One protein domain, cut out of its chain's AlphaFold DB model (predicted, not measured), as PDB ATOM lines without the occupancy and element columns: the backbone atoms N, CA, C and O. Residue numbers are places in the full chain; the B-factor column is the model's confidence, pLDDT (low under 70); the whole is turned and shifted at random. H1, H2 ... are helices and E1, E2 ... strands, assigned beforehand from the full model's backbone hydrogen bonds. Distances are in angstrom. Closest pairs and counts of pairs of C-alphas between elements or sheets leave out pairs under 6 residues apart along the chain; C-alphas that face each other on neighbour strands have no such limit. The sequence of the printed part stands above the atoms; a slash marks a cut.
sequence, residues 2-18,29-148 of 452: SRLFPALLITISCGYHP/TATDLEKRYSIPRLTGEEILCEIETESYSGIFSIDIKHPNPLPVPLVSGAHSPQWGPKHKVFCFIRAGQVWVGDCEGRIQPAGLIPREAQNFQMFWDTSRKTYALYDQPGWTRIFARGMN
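AT A GLANCE: This is residues 2 to 18 and 29 to 148 of the 452 residues of an uncharacterized protein of bacterium (UniProt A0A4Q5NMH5). Three small sheets are stacked face to face like slabs: E5 to E8 form the middle slab, with E1 to E4 over one of its faces and E9 to E11 over the other. The short helix H1 is over E4, an edge strand of the first sheet, and the extended residues 2 to 18 supply its other edge, E1. The 137 printed residues hold, in chain order, E1, H1 and E2 to E11; under half of the residues are in named elements, and the class is mostly strand. The first sheet, E1 E2 E3 E4, is mixed; E5 E6 E7 E8 and E9 E10 E11 are antiparallel. The whole is compact, with a radius of gyration of the C-alphas of 15.2 A and spans of 45 by 40 by 27 A.

HOW THE PARTS SIT: E1, residues 10 to 13, is parallel to E2, residues 47 to 52, with N 50 and O 10 3.0 A apart. H1, residues 30 to 36, has 2 of 3 O i to N i+4 pairs within hydrogen-bond range. E2 begins a meander, each strand the antiparallel neighbour of the one before, with E3, residues 57 to 62, and E4, residues 72 to 76: N 49 and O 60 are 2.9 A apart, N 74 and O 59 2.8 A. H1 is on this strongly twisted sheet, over E4, at a height over the sheet of 8.9 A, its local plane only just fitted, on 6 C-alphas; the closest C-alphas of H1 and E4, those of Ala 30 and Ser 76, are 6.1 A apart. The second meander is E5, E6, E7 and E8, residues 78 to 83, 89 to 94, 97 to 102 and 107 to 112, also strongly twisted. N 82 and O 91 are 2.9 A apart, N 92 and O 99 3.0 A, N 98 and O 111 2.8 A. E4 and E5 meet only through their link. The closest C-alphas of E3 and E5 are those of Gly 58 and Ala 78, 4.6 A. The third meander is E9, E10 and E11, residues 120 to 125, 130 to 135 and 142 to 145, with N 123 and O 132 2.9 A apart and N 144 and O 131 3.1 A. The closest C-alphas of E8 and E11 are those of Ala 110 and Ala 144, 4.9 A. The sheets make a stack of sheets, face to face in turn; the strands of the first stand at 14 degrees to those of the second, and those of the second at 24 degrees to those of the third.

IN THESE COORDINATES: E1 begins at C-alpha 10, (141.802, 151.223, 125.231), and H1 spans 10.5 A. E2 is 15.9 A long, E6 16.1 A, E7 16.6 A and E10 16.7 A. E5 begins at C-alpha 78, (129.951, 155.052, 129.889), and E11 ends at C-alpha 145, (128.946, 171.488, 120.770).

THE WHOLE: The C-alphas of Ser 2 and Pro 18 are the two farthest apart, 50.6 A. Residues 19 to 28 are not printed, with 24.2 A between C-alphas 18 and 29. Of the links that are printed whole, none is long. The model's mean pLDDT over the printed part is 73.5; 47 residues are under 70, among them 2 to 18, 29 to 38 and 133 to 148.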
ATOM      1  N   SER A   2     154.834 173.372 120.976       26.48
ATOM      2  CA  SER A   2     153.874 172.395 121.510       26.48
ATOM      3  C   SER A   2     153.549 171.367 120.425       26.48
ATOM      4  O   SER A   2     152.959 171.737 119.412       26.48
ATOM      5  N   ARG A   3     153.973 170.111 120.605       28.31
ATOM      6  CA  ARG A   3     153.594 168.991 119.728       28.31
ATOM      7  C   ARG A   3     152.207 168.488 120.149       28.31
ATOM      8  O   ARG A   3     151.976 168.309 121.341       28.31
ATOM      9  N   LEU A   4     151.298 168.333 119.188       27.70
ATOM     10  CA  LEU A   4     149.990 167.695 119.366       27.70
ATOM     11  C   LEU A   4     150.180 166.172 119.255       27.70
ATOM     12  O   LEU A   4     150.913 165.726 118.375       27.70
ATOM     13  N   PHE A   5     149.545 165.399 120.138       33.16
ATOM     14  CA  PHE A   5     149.531 163.932 120.115       33.16
ATOM     15  C   PHE A   5     148.081 163.442 119.924       33.16
ATOM     16  O   PHE A   5     147.166 164.126 120.388       33.16
ATOM     17  N   PRO A   6     147.841 162.311 119.235       30.88
ATOM     18  CA  PRO A   6     146.495 161.764 119.067       30.88
ATOM     19  C   PRO A   6     145.952 161.148 120.371       30.88
ATOM     20  O   PRO A   6     146.707 160.590 121.168       30.88
ATOM     21  N   ALA A   7     144.635 161.256 120.571       31.83
ATOM     22  CA  ALA A   7     143.892 160.617 121.658       31.83
ATOM     23  C   ALA A   7     143.678 159.119 121.367       31.83
ATOM     24  O   ALA A   7     143.436 158.741 120.220       31.83
ATOM     25  N   LEU A   8     143.765 158.278 122.401       39.03
ATOM     26  CA  LEU A   8     143.701 156.817 122.308       39.03
ATOM     27  C   LEU A   8     142.552 156.262 123.159       39.03
ATOM     28  O   LEU A   8     142.375 156.685 124.299       39.03
ATOM     29  N   LEU A   9     141.847 155.272 122.609       35.19
ATOM     30  CA  LEU A   9     140.858 154.437 123.286       35.19
ATOM     31  C   LEU A   9     141.468 153.050 123.571       35.19
ATOM     32  O   LEU A   9     141.977 152.412 122.652       35.19
ATOM     33  N   ILE A  10     141.426 152.591 124.827       37.03
ATOM     34  CA  ILE A  10     141.802 151.223 125.231       37.03
ATOM     35  C   ILE A  10     140.545 150.538 125.777       37.03
ATOM     36  O   ILE A  10     139.961 151.037 126.742       37.03
ATOM     37  N   THR A  11     140.170 149.404 125.184       33.44
ATOM     38  CA  THR A  11     139.087 148.526 125.648       33.44
ATOM     39  C   THR A  11     139.708 147.254 126.222       33.44
ATOM     40  O   THR A  11     140.479 146.586 125.533       33.44
ATOM     41  N   ILE A  12     139.403 146.927 127.479       33.22
ATOM     42  CA  ILE A  12     139.858 145.694 128.140       33.22
ATOM     43  C   ILE A  12     138.620 144.842 128.436       33.22
ATOM     44  O   ILE A  12     137.737 145.291 129.161       33.22
ATOM     45  N   SER A  13     138.567 143.630 127.876       28.52
ATOM     46  CA  SER A  13     137.493 142.650 128.094       28.52
ATOM     47  C   SER A  13     138.036 141.459 128.882       28.52
ATOM     48  O   SER A  13     138.994 140.818 128.447       28.52
ATOM     49  N   CYS A  14     137.414 141.136 130.016       29.23
ATOM     50  CA  CYS A  14     137.779 139.997 130.862       29.23
ATOM     51  C   CYS A  14     136.682 138.919 130.783       29.23
ATOM     52  O   CYS A  14     135.523 139.220 131.050       29.23
ATOM     53  N   GLY A  15     137.023 137.675 130.423       26.14
ATOM     54  CA  GLY A  15     136.082 136.542 130.403       26.14
ATOM     55  C   GLY A  15     136.127 135.712 131.694       26.14
ATOM     56  O   GLY A  15     137.210 135.490 132.233       26.14
ATOM     57  N   TYR A  16     134.972 135.241 132.179       35.59
ATOM     58  CA  TYR A  16     134.844 134.410 133.386       35.59
ATOM     59  C   TYR A  16     134.711 132.905 133.079       35.59
ATOM     60  O   TYR A  16     134.151 132.506 132.056       35.59
ATOM     61  N   HIS A  17     135.195 132.067 134.008       29.34
ATOM     62  CA  HIS A  17     135.054 130.606 134.023       29.34
ATOM     63  C   HIS A  17     134.133 130.178 135.189       29.34
ATOM     64  O   HIS A  17     134.416 130.524 136.336       29.34
ATOM     65  N   PRO A  18     133.068 129.380 134.962       31.08
ATOM     66  CA  PRO A  18     132.016 129.145 135.946       31.08
ATOM     67  C   PRO A  18     132.398 128.041 136.936       31.08
ATOM     68  O   PRO A  18     132.101 126.864 136.736       31.08
ATOM     69  N   THR A  29     125.037 150.900 144.143       44.47
ATOM     70  CA  THR A  29     124.492 151.097 142.799       44.47
ATOM     71  C   THR A  29     125.312 152.164 142.069       44.47
ATOM     72  O   THR A  29     125.881 153.054 142.706       44.47
ATOM     73  N   ALA A  30     125.363 152.131 140.733       44.91
ATOM     74  CA  ALA A  30     126.055 153.155 139.936       44.91
ATOM     75  C   ALA A  30     125.668 154.593 140.356       44.91
ATOM     76  O   ALA A  30     126.502 155.495 140.392       44.91
ATOM     77  N   THR A  31     124.416 154.783 140.779       45.56
ATOM     78  CA  THR A  31     123.875 156.047 141.300       45.56
ATOM     79  C   THR A  31     124.504 156.498 142.629       45.56
ATOM     80  O   THR A  31     124.594 157.700 142.893       45.56
ATOM     81  N   ASP A  32     124.926 155.560 143.482       43.78
ATOM     82  CA  ASP A  32     125.519 155.837 144.798       43.78
ATOM     83  C   ASP A  32     126.989 156.261 144.694       43.78
ATOM     84  O   ASP A  32     127.448 157.095 145.480       43.78
ATOM     85  N   LEU A  33     127.713 155.741 143.696       47.94
ATOM     86  CA  LEU A  33     129.074 156.172 143.372       47.94
ATOM     87  C   LEU A  33     129.076 157.608 142.819       47.94
ATOM     88  O   LEU A  33     129.865 158.443 143.254       47.94
ATOM     89  N   GLU A  34     128.125 157.952 141.951       51.00
ATOM     90  CA  GLU A  34     128.071 159.278 141.315       51.00
ATOM     91  C   GLU A  34     127.709 160.422 142.270       51.00
ATOM     92  O   GLU A  34     128.165 161.549 142.092       51.00
ATOM     93  N   LYS A  35     126.913 160.157 143.314       49.03
ATOM     94  CA  LYS A  35     126.563 161.181 144.316       49.03
ATOM     95  C   LYS A  35     127.649 161.406 145.367       49.03
ATOM     96  O   LYS A  35     127.637 162.446 146.025       49.03
ATOM     97  N   ARG A  36     128.542 160.433 145.577       42.19
ATOM     98  CA  ARG A  36     129.567 160.486 146.635       42.19
ATOM     99  C   ARG A  36     130.922 160.976 146.149       42.19
ATOM    100  O   ARG A  36     131.661 161.539 146.955       42.19
ATOM    101  N   TYR A  37     131.237 160.807 144.871       49.97
ATOM    102  CA  TYR A  37     132.541 161.171 144.338       49.97
ATOM    103  C   TYR A  37     132.416 162.374 143.411       49.97
ATOM    104  O   TYR A  37     131.903 162.291 142.300       49.97
ATOM    105  N   SER A  38     132.913 163.517 143.891       63.56
ATOM    106  CA  SER A  38     133.302 164.599 142.986       63.56
ATOM    107  C   SER A  38     134.329 164.000 142.035       63.56
ATOM    108  O   SER A  38     135.316 163.438 142.516       63.56
ATOM    109  N   ILE A  39     134.089 164.072 140.727       74.56
ATOM    110  CA  ILE A  39     135.043 163.550 139.748       74.56
ATOM    111  C   ILE A  39     136.402 164.192 140.045       74.56
ATOM    112  O   ILE A  39     136.468 165.421 140.184       74.56
ATOM    113  N   PRO A  40     137.464 163.390 140.225       81.38
ATOM    114  CA  PRO A  40     138.768 163.932 140.540       81.38
ATOM    115  C   PRO A  40     139.185 164.910 139.453       81.38
ATOM    116  O   PRO A  40     138.916 164.709 138.267       81.38
ATOM    117  N   ARG A  41     139.849 165.988 139.869       88.31
ATOM    118  CA  ARG A  41     140.397 166.950 138.924       88.31
ATOM    119  C   ARG A  41     141.430 166.236 138.056       88.31
ATOM    120  O   ARG A  41     142.452 165.794 138.572       88.31
ATOM    121  N   LEU A  42     141.157 166.155 136.761       91.25
ATOM    122  CA  LEU A  42     142.068 165.594 135.778       91.25
ATOM    123  C   LEU A  42     143.140 166.635 135.437       91.25
ATOM    124  O   LEU A  42     142.909 167.848 135.443       91.25
ATOM    125  N   THR A  43     144.334 166.165 135.135       91.06
ATOM    126  CA  THR A  43     145.471 166.969 134.689       91.06
ATOM    127  C   THR A  43     145.463 167.158 133.172       91.06
ATOM    128  O   THR A  43     146.055 168.119 132.673       91.06
ATOM    129  N   GLY A  44     144.760 166.282 132.445       89.19
ATOM    130  CA  GLY A  44     144.817 166.175 130.989       89.19
ATOM    131  C   GLY A  44     145.943 165.260 130.506       89.19
ATOM    132  O   GLY A  44     146.155 165.101 129.308       89.19
ATOM    133  N   GLU A  45     146.700 164.656 131.413       90.69
ATOM    134  CA  GLU A  45     147.783 163.735 131.067       90.69
ATOM    135  C   GLU A  45     147.401 162.274 131.332       90.69
ATOM    136  O   GLU A  45     148.188 161.371 131.052       90.69
ATOM    137  N   GLU A  46     146.186 162.041 131.835       92.56
ATOM    138  CA  GLU A  46     145.652 160.714 132.091       92.56
ATOM    139  C   GLU A  46     145.310 159.973 130.798       92.56
ATOM    140  O   GLU A  46     144.831 160.549 129.817       92.56
ATOM    141  N   ILE A  47     145.463 158.653 130.837       92.50
ATOM    142  CA  ILE A  47     144.864 157.765 129.843       92.50
ATOM    143  C   ILE A  47     143.417 157.520 130.263       92.50
ATOM    144  O   ILE A  47     143.163 157.140 131.407       92.50
ATOM    145  N   LEU A  48     142.475 157.737 129.344       93.69
ATOM    146  CA  LEU A  48     141.096 157.305 129.535       93.69
ATOM    147  C   LEU A  48     140.966 155.886 128.998       93.69
ATOM    148  O   LEU A  48     141.291 155.630 127.840       93.69
ATOM    149  N   CYS A  49     140.495 154.975 129.834       94.19
ATOM    150  CA  CYS A  49     140.220 153.605 129.437       94.19
ATOM    151  C   CYS A  49     138.765 153.256 129.712       94.19
ATOM    152  O   CYS A  49     138.136 153.759 130.646       94.19
ATOM    153  N   GLU A  50     138.242 152.391 128.859       94.50
ATOM    154  CA  GLU A  50     136.972 151.730 129.073       94.50
ATOM    155  C   GLU A  50     137.258 150.374 129.713       94.50
ATOM    156  O   GLU A  50     138.044 149.581 129.188       94.50
ATOM    157  N   ILE A  51     136.655 150.141 130.875       92.19
ATOM    158  CA  ILE A  51     136.744 148.863 131.574       92.19
ATOM    159  C   ILE A  51     135.333 148.301 131.654       92.19
ATOM    160  O   ILE A  51     134.425 148.951 132.184       92.19
ATOM    161  N   GLU A  52     135.185 147.089 131.136       91.06
ATOM    162  CA  GLU A  52     133.960 146.311 131.188       91.06
ATOM    163  C   GLU A  52     134.234 144.987 131.910       91.06
ATOM    164  O   GLU A  52     135.119 144.210 131.549       91.06
ATOM    165  N   THR A  53     133.483 144.762 132.980       89.94
ATOM    166  CA  THR A  53     133.415 143.532 133.764       89.94
ATOM    167  C   THR A  53     131.954 143.096 133.850       89.94
ATOM    168  O   THR A  53     131.044 143.866 133.539       89.94
ATOM    169  N   GLU A  54     131.698 141.879 134.331       86.62
ATOM    170  CA  GLU A  54     130.326 141.377 134.500       86.62
ATOM    171  C   GLU A  54     129.463 142.254 135.423       86.62
ATOM    172  O   GLU A  54     128.248 142.336 135.253       86.62
ATOM    173  N   SER A  55     130.084 142.913 136.404       89.88
ATOM    174  CA  SER A  55     129.400 143.726 137.413       89.88
ATOM    175  C   SER A  55     129.549 145.231 137.194       89.88
ATOM    176  O   SER A  55     128.870 146.015 137.864       89.88
ATOM    177  N   TYR A  56     130.421 145.658 136.277       89.94
ATOM    178  CA  TYR A  56     130.734 147.064 136.085       89.94
ATOM    179  C   TYR A  56     131.166 147.373 134.652       89.94
ATOM    180  O   TYR A  56     132.142 146.830 134.159       89.94
ATOM    181  N   SER A  57     130.527 148.359 134.029       94.12
ATOM    182  CA  SER A  57     131.054 149.025 132.838       94.12
ATOM    183  C   SER A  57     131.244 150.510 133.120       94.12
ATOM    184  O   SER A  57     130.454 151.128 133.846       94.12
ATOM    185  N   GLY A  58     132.307 151.108 132.592       95.94
ATOM    186  CA  GLY A  58     132.527 152.540 132.739       95.94
ATOM    187  C   GLY A  58     133.880 153.029 132.252       95.94
ATOM    188  O   GLY A  58     134.748 152.269 131.826       95.94
ATOM    189  N   ILE A  59     134.058 154.341 132.368       95.56
ATOM    190  CA  ILE A  59     135.295 155.031 132.009       95.56
ATOM    191  C   ILE A  59     136.118 155.268 133.258       95.56
ATOM    192  O   ILE A  59     135.602 155.759 134.265       95.56
ATOM    193  N   PHE A  60     137.410 154.990 133.148       96.00
ATOM    194  CA  PHE A  60     138.408 155.252 134.169       96.00
ATOM    195  C   PHE A  60     139.485 156.184 133.619       96.00
ATOM    196  O   PHE A  60     139.789 156.175 132.427       96.00
ATOM    197  N   SER A  61     140.076 156.982 134.502       95.62
ATOM    198  CA  SER A  61     141.320 157.699 134.231       95.62
ATOM    199  C   SER A  61     142.482 157.014 134.929       95.62
ATOM    200  O   SER A  61     142.376 156.684 136.111       95.62
ATOM    201  N   ILE A  62     143.608 156.881 134.241       93.81
ATOM    202  CA  ILE A  62     144.865 156.407 134.817       93.81
ATOM    203  C   ILE A  62     145.897 157.527 134.683       93.81
ATOM    204  O   ILE A  62     146.313 157.861 133.570       93.81
ATOM    205  N   ASP A  63     146.322 158.104 135.809       92.19
ATOM    206  CA  ASP A  63     147.455 159.033 135.835       92.19
ATOM    207  C   ASP A  63     148.765 158.243 135.766       92.19
ATOM    208  O   ASP A  63     149.287 157.762 136.772       92.19
ATOM    209  N   ILE A  64     149.309 158.129 134.557       86.94
ATOM    210  CA  ILE A  64     150.564 157.417 134.286       86.94
ATOM    211  C   ILE A  64     151.802 158.084 134.896       86.94
ATOM    212  O   ILE A  64     152.879 157.489 134.885       86.94
ATOM    213  N   LYS A  65     151.690 159.322 135.394       84.12
ATOM    214  CA  LYS A  65     152.784 160.005 136.095       84.12
ATOM    215  C   LYS A  65     152.736 159.780 137.599       84.12
ATOM    216  O   LYS A  65     153.739 160.037 138.270       84.12
ATOM    217  N   HIS A  66     151.610 159.308 138.131       86.69
ATOM    218  CA  HIS A  66     151.517 158.943 139.532       86.69
ATOM    219  C   HIS A  66     152.448 157.745 139.810       86.69
ATOM    220  O   HIS A  66     152.450 156.785 139.039       86.69
ATOM    221  N   PRO A  67     153.235 157.747 140.906       87.50
ATOM    222  CA  PRO A  67     154.151 156.645 141.228       87.50
ATOM    223  C   PRO A  67     153.442 155.297 141.441       87.50
ATOM    224  O   PRO A  67     154.083 154.252 141.386       87.50
ATOM    225  N   ASN A  68     152.127 155.326 141.667       89.75
ATOM    226  CA  ASN A  68     151.254 154.159 141.681       89.75
ATOM    227  C   ASN A  68     150.003 154.455 140.826       89.75
ATOM    228  O   ASN A  68     149.044 155.018 141.365       89.75
ATOM    229  N   PRO A  69     150.031 154.204 139.507       89.25
ATOM    230  CA  PRO A  69     148.953 154.573 138.594       89.25
ATOM    231  C   PRO A  69     147.738 153.661 138.813       89.25
ATOM    232  O   PRO A  69     147.597 152.620 138.175       89.25
ATOM    233  N   LEU A  70     146.863 154.044 139.742       91.06
ATOM    234  CA  LEU A  70     145.613 153.334 139.998       91.06
ATOM    235  C   LEU A  70     144.504 153.880 139.086       91.06
ATOM    236  O   LEU A  70     144.362 155.101 138.985       91.06
ATOM    237  N   PRO A  71     143.701 153.012 138.443       91.75
ATOM    238  CA  PRO A  71     142.512 153.442 137.721       91.75
ATOM    239  C   PRO A  71     141.536 154.147 138.659       91.75
ATOM    240  O   PRO A  71     141.160 153.614 139.704       91.75
ATOM    241  N   VAL A  72     141.103 155.340 138.268       93.62
ATOM    242  CA  VAL A  72     140.112 156.120 139.007       93.62
ATOM    243  C   VAL A  72     138.814 156.150 138.202       93.62
ATOM    244  O   VAL A  72     138.834 156.634 137.068       93.62
ATOM    245  N   PRO A  73     137.692 155.629 138.734       94.19
ATOM    246  CA  PRO A  73     136.425 155.625 138.012       94.19
ATOM    247  C   PRO A  73     135.944 157.060 137.789       94.19
ATOM    248  O   PRO A  73     135.872 157.853 138.728       94.19
ATOM    249  N   LEU A  74     135.606 157.386 136.542       93.81
ATOM    250  CA  LEU A  74     135.042 158.681 136.167       93.81
ATOM    251  C   LEU A  74     133.528 158.606 136.014       93.81
ATOM    252  O   LEU A  74     132.812 159.415 136.599       93.81
ATOM    253  N   VAL A  75     133.042 157.667 135.196       95.00
ATOM    254  CA  VAL A  75     131.622 157.585 134.830       95.00
ATOM    255  C   VAL A  75     131.213 156.133 134.621       95.00
ATOM    256  O   VAL A  75     131.800 155.436 133.795       95.00
ATOM    257  N   SER A  76     130.182 155.686 135.338       95.19
ATOM    258  CA  SER A  76     129.629 154.335 135.197       95.19
ATOM    259  C   SER A  76     128.635 154.248 134.030       95.19
ATOM    260  O   SER A  76     127.912 155.203 133.727       95.19
ATOM    261  N   GLY A  77     128.607 153.100 133.352       94.94
ATOM    262  CA  GLY A  77     127.803 152.831 132.157       94.94
ATOM    263  C   GLY A  77     128.204 153.667 130.939       94.94
ATOM    264  O   GLY A  77     127.400 153.848 130.022       94.94
ATOM    265  N   ALA A  78     129.402 154.252 130.968       95.50
ATOM    266  CA  ALA A  78     129.951 155.052 129.889       95.50
ATOM    267  C   ALA A  78     130.996 154.262 129.093       95.50
ATOM    268  O   ALA A  78     131.710 153.442 129.661       95.50
ATOM    269  N   HIS A  79     131.101 154.556 127.801       95.00
ATOM    270  CA  HIS A  79     131.995 153.879 126.863       95.00
ATOM    271  C   HIS A  79     132.553 154.851 125.822       95.00
ATOM    272  O   HIS A  79     132.085 155.992 125.694       95.00
ATOM    273  N   SER A  80     133.565 154.390 125.085       93.44
ATOM    274  CA  SER A  80     134.241 155.125 124.015       93.44
ATOM    275  C   SER A  80     134.784 156.508 124.431       93.44
ATOM    276  O   SER A  80     134.498 157.496 123.750       93.44
ATOM    277  N   PRO A  81     135.543 156.642 125.541       95.50
ATOM    278  CA  PRO A  81     136.155 157.914 125.912       95.50
ATOM    279  C   PRO A  81     137.093 158.459 124.827       95.50
ATOM    280  O   PRO A  81     137.913 157.728 124.277       95.50
ATOM    281  N   GLN A  82     137.044 159.769 124.587       93.06
ATOM    282  CA  GLN A  82     137.967 160.477 123.694       93.06
ATOM    283  C   GLN A  82     138.386 161.821 124.297       93.06
ATOM    284  O   GLN A  82     137.552 162.685 124.585       93.06
ATOM    285  N   TRP A  83     139.694 162.036 124.445       92.69
ATOM    286  CA  TRP A  83     140.232 163.351 124.789       92.69
ATOM    287  C   TRP A  83     140.079 164.334 123.626       92.69
ATOM    288  O   TRP A  83     140.280 164.004 122.461       92.69
ATOM    289  N   GLY A  84     139.777 165.590 123.945       85.81
ATOM    290  CA  GLY A  84     139.978 166.693 123.013       85.81
ATOM    291  C   GLY A  84     141.480 167.008 122.851       85.81
ATOM    292  O   GLY A  84     142.260 166.740 123.761       85.81
ATOM    293  N   PRO A  85     141.924 167.690 121.779       80.00
ATOM    294  CA  PRO A  85     143.343 167.849 121.425       80.00
ATOM    295  C   PRO A  85     144.169 168.657 122.418       80.00
ATOM    296  O   PRO A  85     145.393 168.650 122.379       80.00
ATOM    297  N   LYS A  86     143.501 169.440 123.271       85.56
ATOM    298  CA  LYS A  86     144.149 170.207 124.343       85.56
ATOM    299  C   LYS A  86     144.110 169.489 125.688       85.56
ATOM    300  O   LYS A  86     144.556 170.077 126.664       85.56
ATOM    301  N   HIS A  87     143.508 168.302 125.737       88.38
ATOM    302  CA  HIS A  87     143.348 167.481 126.930       88.38
ATOM    303  C   HIS A  87     142.692 168.228 128.109       88.38
ATOM    304  O   HIS A  87     142.988 168.009 129.275       88.38
ATOM    305  N   LYS A  88     141.802 169.177 127.800       91.00
ATOM    306  CA  LYS A  88     141.019 169.923 128.806       91.00
ATOM    307  C   LYS A  88     139.580 169.449 128.908       91.00
ATOM    308  O   LYS A  88     138.905 169.737 129.887       91.00
ATOM    309  N   VAL A  89     139.118 168.787 127.857       92.00
ATOM    310  CA  VAL A  89     137.774 168.249 127.711       92.00
ATOM    311  C   VAL A  89     137.896 166.853 127.144       92.00
ATOM    312  O   VAL A  89     138.800 166.598 126.348       92.00
ATOM    313  N   PHE A  90     136.999 165.978 127.552       94.00
ATOM    314  CA  PHE A  90     136.831 164.651 126.993       94.00
ATOM    315  C   PHE A  90     135.355 164.441 126.679       94.00
ATOM    316  O   PHE A  90     134.489 165.153 127.186       94.00
ATOM    317  N   CYS A  91     135.052 163.480 125.831       95.69
ATOM    318  CA  CYS A  91     133.687 163.048 125.590       95.69
ATOM    319  C   CYS A  91     133.583 161.543 125.751       95.69
ATOM    320  O   CYS A  91     134.585 160.829 125.760       95.69
ATOM    321  N   PHE A  92     132.352 161.087 125.898       95.38
ATOM    322  CA  PHE A  92     132.015 159.683 126.015       95.38
ATOM    323  C   PHE A  92     130.552 159.470 125.666       95.38
ATOM    324  O   PHE A  92     129.778 160.422 125.539       95.38
ATOM    325  N   ILE A  93     130.163 158.208 125.547       93.94
ATOM    326  CA  ILE A  93     128.787 157.829 125.279       93.94
ATOM    327  C   ILE A  93     128.224 157.149 126.518       93.94
ATOM    328  O   ILE A  93     128.851 156.259 127.087       93.94
ATOM    329  N   ARG A  94     127.038 157.568 126.954       95.00
ATOM    330  CA  ARG A  94     126.322 156.965 128.082       95.00
ATOM    331  C   ARG A  94     124.826 157.016 127.817       95.00
ATOM    332  O   ARG A  94     124.293 158.077 127.490       95.00
ATOM    333  N   ALA A  95     124.162 155.868 127.960       93.62
ATOM    334  CA  ALA A  95     122.720 155.718 127.747       93.62
ATOM    335  C   ALA A  95     122.230 156.258 126.381       93.62
ATOM    336  O   ALA A  95     121.214 156.947 126.303       93.62
ATOM    337  N   GLY A  96     122.979 155.989 125.302       90.75
ATOM    338  CA  GLY A  96     122.642 156.459 123.948       90.75
ATOM    339  C   GLY A  96     122.752 157.978 123.760       90.75
ATOM    340  O   GLY A  96     122.157 158.540 122.843       90.75
ATOM    341  N   GLN A  97     123.476 158.668 124.640       91.69
ATOM    342  CA  GLN A  97     123.745 160.098 124.540       91.69
ATOM    343  C   GLN A  97     125.246 160.344 124.530       91.69
ATOM    344  O   GLN A  97     126.010 159.632 125.180       91.69
ATOM    345  N   VAL A  98     125.652 161.390 123.823       91.69
ATOM    346  CA  VAL A  98     127.000 161.941 123.887       91.69
ATOM    347  C   VAL A  98     127.065 162.848 125.094       91.69
ATOM    348  O   VAL A  98     126.243 163.754 125.243       91.69
ATOM    349  N   TRP A  99     128.068 162.638 125.922       94.81
ATOM    350  CA  TRP A  99     128.380 163.477 127.060       94.81
ATOM    351  C   TRP A  99     129.749 164.099 126.851       94.81
ATOM    352  O   TRP A  99     130.627 163.522 126.211       94.81
ATOM    353  N   VAL A 100     129.923 165.295 127.392       93.56
ATOM    354  CA  VAL A 100     131.216 165.968 127.445       93.56
ATOM    355  C   VAL A 100     131.550 166.159 128.915       93.56
ATOM    356  O   VAL A 100     130.678 166.507 129.709       93.56
ATOM    357  N   GLY A 101     132.802 165.903 129.265       92.94
ATOM    358  CA  GLY A 101     133.405 166.191 130.554       92.94
ATOM    359  C   GLY A 101     134.573 167.158 130.398       92.94
ATOM    360  O   GLY A 101     135.153 167.279 129.317       92.94
ATOM    361  N   ASP A 102     134.936 167.859 131.464       94.38
ATOM    362  CA  ASP A 102     136.175 168.625 131.523       94.38
ATOM    363  C   ASP A 102     137.107 168.159 132.639       94.38
ATOM    364  O   ASP A 102     136.760 167.331 133.480       94.38
ATOM    365  N   CYS A 103     138.326 168.694 132.634       93.25
ATOM    366  CA  CYS A 103     139.333 168.339 133.621       93.25
ATOM    367  C   CYS A 103     139.021 168.833 135.046       93.25
ATOM    368  O   CYS A 103     139.701 168.455 135.993       93.25
ATOM    369  N   GLU A 104     137.984 169.652 135.225       91.81
ATOM    370  CA  GLU A 104     137.480 170.064 136.538       91.81
ATOM    371  C   GLU A 104     136.371 169.129 137.044       91.81
ATOM    372  O   GLU A 104     135.796 169.382 138.101       91.81
ATOM    373  N   GLY A 105     136.084 168.046 136.311       89.19
ATOM    374  CA  GLY A 105     135.084 167.051 136.677       89.19
ATOM    375  C   GLY A 105     133.653 167.458 136.329       89.19
ATOM    376  O   GLY A 105     132.708 166.792 136.752       89.19
ATOM    377  N   ARG A 106     133.453 168.543 135.567       92.12
ATOM    378  CA  ARG A 106     132.116 168.958 135.126       92.12
ATOM    379  C   ARG A 106     131.710 168.126 133.925       92.12
ATOM    380  O   ARG A 106     132.425 168.105 132.928       92.12
ATOM    381  N   ILE A 107     130.551 167.483 134.007       93.88
ATOM    382  CA  ILE A 107     129.999 166.630 132.953       93.88
ATOM    383  C   ILE A 107     128.607 167.128 132.567       93.88
ATOM    384  O   ILE A 107     127.797 167.440 133.438       93.88
ATOM    385  N   GLN A 108     128.313 167.173 131.267       94.19
ATOM    386  CA  GLN A 108     126.983 167.514 130.763       94.19
ATOM    387  C   GLN A 108     126.646 166.751 129.472       94.19
ATOM    388  O   GLN A 108     127.554 166.425 128.697       94.19
ATOM    389  N   PRO A 109     125.356 166.480 129.206       93.50
ATOM    390  CA  PRO A 109     124.938 165.890 127.944       93.50
ATOM    391  C   PRO A 109     125.163 166.896 126.808       93.50
ATOM    392  O   PRO A 109     124.905 168.091 126.954       93.50
ATOM    393  N   ALA A 110     125.646 166.411 125.670       87.31
ATOM    394  CA  ALA A 110     125.989 167.223 124.505       87.31
ATOM    395  C   ALA A 110     125.166 166.881 123.252       87.31
ATOM    396  O   ALA A 110     125.092 167.702 122.339       87.31
ATOM    397  N   GLY A 111     124.519 165.712 123.205       85.25
ATOM    398  CA  GLY A 111     123.615 165.335 122.116       85.25
ATOM    399  C   GLY A 111     123.024 163.936 122.279       85.25
ATOM    400  O   GLY A 111     123.590 163.095 122.972       85.25
ATOM    401  N   LEU A 112     121.879 163.683 121.643       85.94
ATOM    402  CA  LEU A 112     121.298 162.341 121.539       85.94
ATOM    403  C   LEU A 112     121.926 161.597 120.358       85.94
ATOM    404  O   LEU A 112     122.096 162.194 119.296       85.94
ATOM    405  N   ILE A 113     122.203 160.304 120.524       85.06
ATOM    406  CA  ILE A 113     122.504 159.402 119.408       85.06
ATOM    407  C   ILE A 113     121.161 158.881 118.868       85.06
ATOM    408  O   ILE A 113     120.275 158.551 119.665       85.06
ATOM    409  N   PRO A 114     120.929 158.841 117.545       79.75
ATOM    410  CA  PRO A 114     119.669 158.401 116.976       79.75
ATOM    411  C   PRO A 114     119.556 156.899 117.226       79.75
ATOM    412  O   PRO A 114     120.543 156.177 117.138       79.75
ATOM    413  N   ARG A 115     118.345 156.409 117.502       78.31
ATOM    414  CA  ARG A 115     118.122 154.979 117.791       78.31
ATOM    415  C   ARG A 115     118.531 154.041 116.652       78.31
ATOM    416  O   ARG A 115     118.705 152.855 116.891       78.31
ATOM    417  N   GLU A 116     118.626 154.569 115.438       79.00
ATOM    418  CA  GLU A 116     118.989 153.818 114.237       79.00
ATOM    419  C   GLU A 116     120.507 153.653 114.075       79.00
ATOM    420  O   GLU A 116     120.925 152.779 113.324       79.00
ATOM    421  N   ALA A 117     121.322 154.429 114.802       74.00
ATOM    422  CA  ALA A 117     122.773 154.310 114.736       74.00
ATOM    423  C   ALA A 117     123.251 153.123 115.578       74.00
ATOM    424  O   ALA A 117     123.123 153.137 116.805       74.00
ATOM    425  N   GLN A 118     123.786 152.097 114.916       60.91
ATOM    426  CA  GLN A 118     124.205 150.850 115.566       60.91
ATOM    427  C   GLN A 118     125.719 150.756 115.755       60.91
ATOM    428  O   GLN A 118     126.155 150.041 116.651       60.91
ATOM    429  N   ASN A 119     126.516 151.487 114.966       73.31
ATOM    430  CA  ASN A 119     127.976 151.397 115.009       73.31
ATOM    431  C   ASN A 119     128.602 152.780 114.882       73.31
ATOM    432  O   ASN A 119     128.863 153.246 113.773       73.31
ATOM    433  N   PHE A 120     128.869 153.431 116.014       75.00
ATOM    434  CA  PHE A 120     129.456 154.764 116.025       75.00
ATOM    435  C   PHE A 120     130.923 154.776 116.437       75.00
ATOM    436  O   PHE A 120     131.324 154.160 117.420       75.00
ATOM    437  N   GLN A 121     131.713 155.570 115.720       76.31
ATOM    438  CA  GLN A 121     133.023 156.017 116.183       76.31
ATOM    439  C   GLN A 121     132.989 157.519 116.442       76.31
ATOM    440  O   GLN A 121     132.415 158.294 115.669       76.31
ATOM    441  N   MET A 122     133.593 157.920 117.557       80.38
ATOM    442  CA  MET A 122     133.640 159.306 117.989       80.38
ATOM    443  C   MET A 122     135.016 159.897 117.707       80.38
ATOM    444  O   MET A 122     136.036 159.329 118.091       80.38
ATOM    445  N   PHE A 123     135.032 161.063 117.070       79.25
ATOM    446  CA  PHE A 123     136.258 161.773 116.727       79.25
ATOM    447  C   PHE A 123     136.159 163.226 117.150       79.25
ATOM    448  O   PHE A 123     135.085 163.836 117.122       79.25
ATOM    449  N   TRP A 124     137.298 163.809 117.504       75.88
ATOM    450  CA  TRP A 124     137.384 165.251 117.645       75.88
ATOM    451  C   TRP A 124     137.560 165.914 116.277       75.88
ATOM    452  O   TRP A 124     138.559 165.704 115.591       75.88
ATOM    453  N   ASP A 125     136.622 166.786 115.926       74.56
ATOM    454  CA  ASP A 125     136.721 167.677 114.780       74.56
ATOM    455  C   ASP A 125     137.487 168.947 115.191       74.56
ATOM    456  O   ASP A 125     136.964 169.852 115.857       74.56
ATOM    457  N   THR A 126     138.760 169.013 114.793       63.69
ATOM    458  CA  THR A 126     139.645 170.161 115.038       63.69
ATOM    459  C   THR A 126     139.141 171.442 114.386       63.69
ATOM    460  O   THR A 126     139.325 172.513 114.972       63.69
ATOM    461  N   SER A 127     138.468 171.343 113.234       55.84
ATOM    462  CA  SER A 127     137.974 172.495 112.476       55.84
ATOM    463  C   SER A 127     136.840 173.205 113.216       55.84
ATOM    464  O   SER A 127     136.816 174.434 113.310       55.84
ATOM    465  N   ARG A 128     135.948 172.429 113.843       59.34
ATOM    466  CA  ARG A 128     134.772 172.946 114.560       59.34
ATOM    467  C   ARG A 128     134.971 173.079 116.061       59.34
ATOM    468  O   ARG A 128     134.169 173.737 116.720       59.34
ATOM    469  N   LYS A 129     136.044 172.494 116.601       71.38
ATOM    470  CA  LYS A 129     136.255 172.330 118.049       71.38
ATOM    471  C   LYS A 129     135.064 171.609 118.698       71.38
ATOM    472  O   LYS A 129     134.585 172.014 119.760       71.38
ATOM    473  N   THR A 130     134.562 170.579 118.021       72.44
ATOM    474  CA  THR A 130     133.411 169.768 118.442       72.44
ATOM    475  C   THR A 130     133.727 168.291 118.303       72.44
ATOM    476  O   THR A 130     134.617 167.919 117.547       72.44
ATOM    477  N   TYR A 131     132.960 167.442 118.976       74.44
ATOM    478  CA  TYR A 131     132.999 166.007 118.715       74.44
ATOM    479  C   TYR A 131     131.980 165.642 117.633       74.44
ATOM    480  O   TYR A 131     130.873 166.193 117.609       74.44
ATOM    481  N   ALA A 132     132.371 164.733 116.744       70.75
ATOM    482  CA  ALA A 132     131.530 164.156 115.705       70.75
ATOM    483  C   ALA A 132     131.372 162.650 115.951       70.75
ATOM    484  O   ALA A 132     132.344 161.981 116.305       70.75
ATOM    485  N   LEU A 133     130.157 162.133 115.750       69.69
ATOM    486  CA  LEU A 133     129.889 160.695 115.670       69.69
ATOM    487  C   LEU A 133     129.573 160.306 114.232       69.69
ATOM    488  O   LEU A 133     128.833 161.021 113.549       69.69
ATOM    489  N   TYR A 134     130.107 159.162 113.811       68.06
ATOM    490  CA  TYR A 134     129.879 158.590 112.487       68.06
ATOM    491  C   TYR A 134     129.317 157.180 112.598       68.06
ATOM    492  O   TYR A 134     129.946 156.349 113.242       68.06
ATOM    493  N   ASP A 135     128.173 156.937 111.958       56.72
ATOM    494  CA  ASP A 135     127.481 155.644 111.894       56.72
ATOM    495  C   ASP A 135     127.734 154.935 110.548       56.72
ATOM    496  O   ASP A 135     127.606 155.557 109.484       56.72
ATOM    497  N   GLN A 136     128.095 153.647 110.580       60.31
ATOM    498  CA  GLN A 136     128.367 152.831 109.382       60.31
ATOM    499  C   GLN A 136     127.246 151.802 109.103       60.31
ATOM    500  O   GLN A 136     126.945 151.031 110.016       60.31
ATOM    501  N   PRO A 137     126.700 151.666 107.863       47.38
ATOM    502  CA  PRO A 137     126.804 152.511 106.663       47.38
ATOM    503  C   PRO A 137     125.515 153.329 106.399       47.38
ATOM    504  O   PRO A 137     124.452 152.767 106.142       47.38
ATOM    505  N   GLY A 138     125.622 154.669 106.397       40.31
ATOM    506  CA  GLY A 138     124.498 155.586 106.106       40.31
ATOM    507  C   GLY A 138     124.659 157.050 106.565       40.31
ATOM    508  O   GLY A 138     123.841 157.889 106.205       40.31
ATOM    509  N   TRP A 139     125.712 157.369 107.329       45.06
ATOM    510  CA  TRP A 139     126.267 158.706 107.624       45.06
ATOM    511  C   TRP A 139     125.258 159.836 107.929       45.06
ATOM    512  O   TRP A 139     125.233 160.875 107.269       45.06
ATOM    513  N   THR A 140     124.502 159.696 109.024       42.22
ATOM    514  CA  THR A 140     123.886 160.851 109.708       42.22
ATOM    515  C   THR A 140     124.886 161.459 110.695       42.22
ATOM    516  O   THR A 140     125.419 160.759 111.552       42.22
ATOM    517  N   ARG A 141     125.153 162.769 110.591       46.66
ATOM    518  CA  ARG A 141     126.083 163.485 111.486       46.66
ATOM    519  C   ARG A 141     125.371 164.037 112.713       46.66
ATOM    520  O   ARG A 141     124.341 164.700 112.585       46.66
ATOM    521  N   ILE A 142     125.997 163.890 113.878       53.06
ATOM    522  CA  ILE A 142     125.611 164.609 115.096       53.06
ATOM    523  C   ILE A 142     126.804 165.396 115.612       53.06
ATOM    524  O   ILE A 142     127.888 164.848 115.813       53.06
ATOM    525  N   PHE A 143     126.584 166.689 115.837       52.28
ATOM    526  CA  PHE A 143     127.568 167.582 116.433       52.28
ATOM    527  C   PHE A 143     127.268 167.751 117.917       52.28
ATOM    528  O   PHE A 143     126.213 168.265 118.287       52.28
ATOM    529  N   ALA A 144     128.228 167.383 118.759       54.41
ATOM    530  CA  ALA A 144     128.233 167.752 120.167       54.41
ATOM    531  C   ALA A 144     129.016 169.065 120.321       54.41
ATOM    532  O   ALA A 144     130.242 169.100 120.161       54.41
ATOM    533  N   ARG A 145     128.311 170.174 120.585       49.03
ATOM    534  CA  ARG A 145     128.946 171.488 120.770       49.03
ATOM    535  C   ARG A 145     129.696 171.507 122.106       49.03
ATOM    536  O   ARG A 145     129.123 171.161 123.135       49.03
ATOM    537  N   GLY A 146     130.970 171.905 122.086       43.97
ATOM    538  CA  GLY A 146     131.781 172.050 123.298       43.97
ATOM    539  C   GLY A 146     131.167 173.041 124.295       43.97
ATOM    540  O   GLY A 146     130.445 173.960 123.906       43.97
ATOM    541  N   MET A 147     131.442 172.845 125.585       48.97
ATOM    542  CA  MET A 147     130.857 173.640 126.667       48.97
ATOM    543  C   MET A 147     131.262 175.128 126.578       48.97
ATOM    544  O   MET A 147     132.451 175.449 126.561       48.97
ATOM    545  N   ASN A 148     130.288 176.047 126.587       47.53
ATOM    546  CA  ASN A 148     130.510 177.499 126.676       47.53
ATOM    547  C   ASN A 148     130.559 177.962 128.150       47.53
ATOM    548  O   ASN A 148     129.679 178.675 128.619       47.53
TER     549      ASN A 148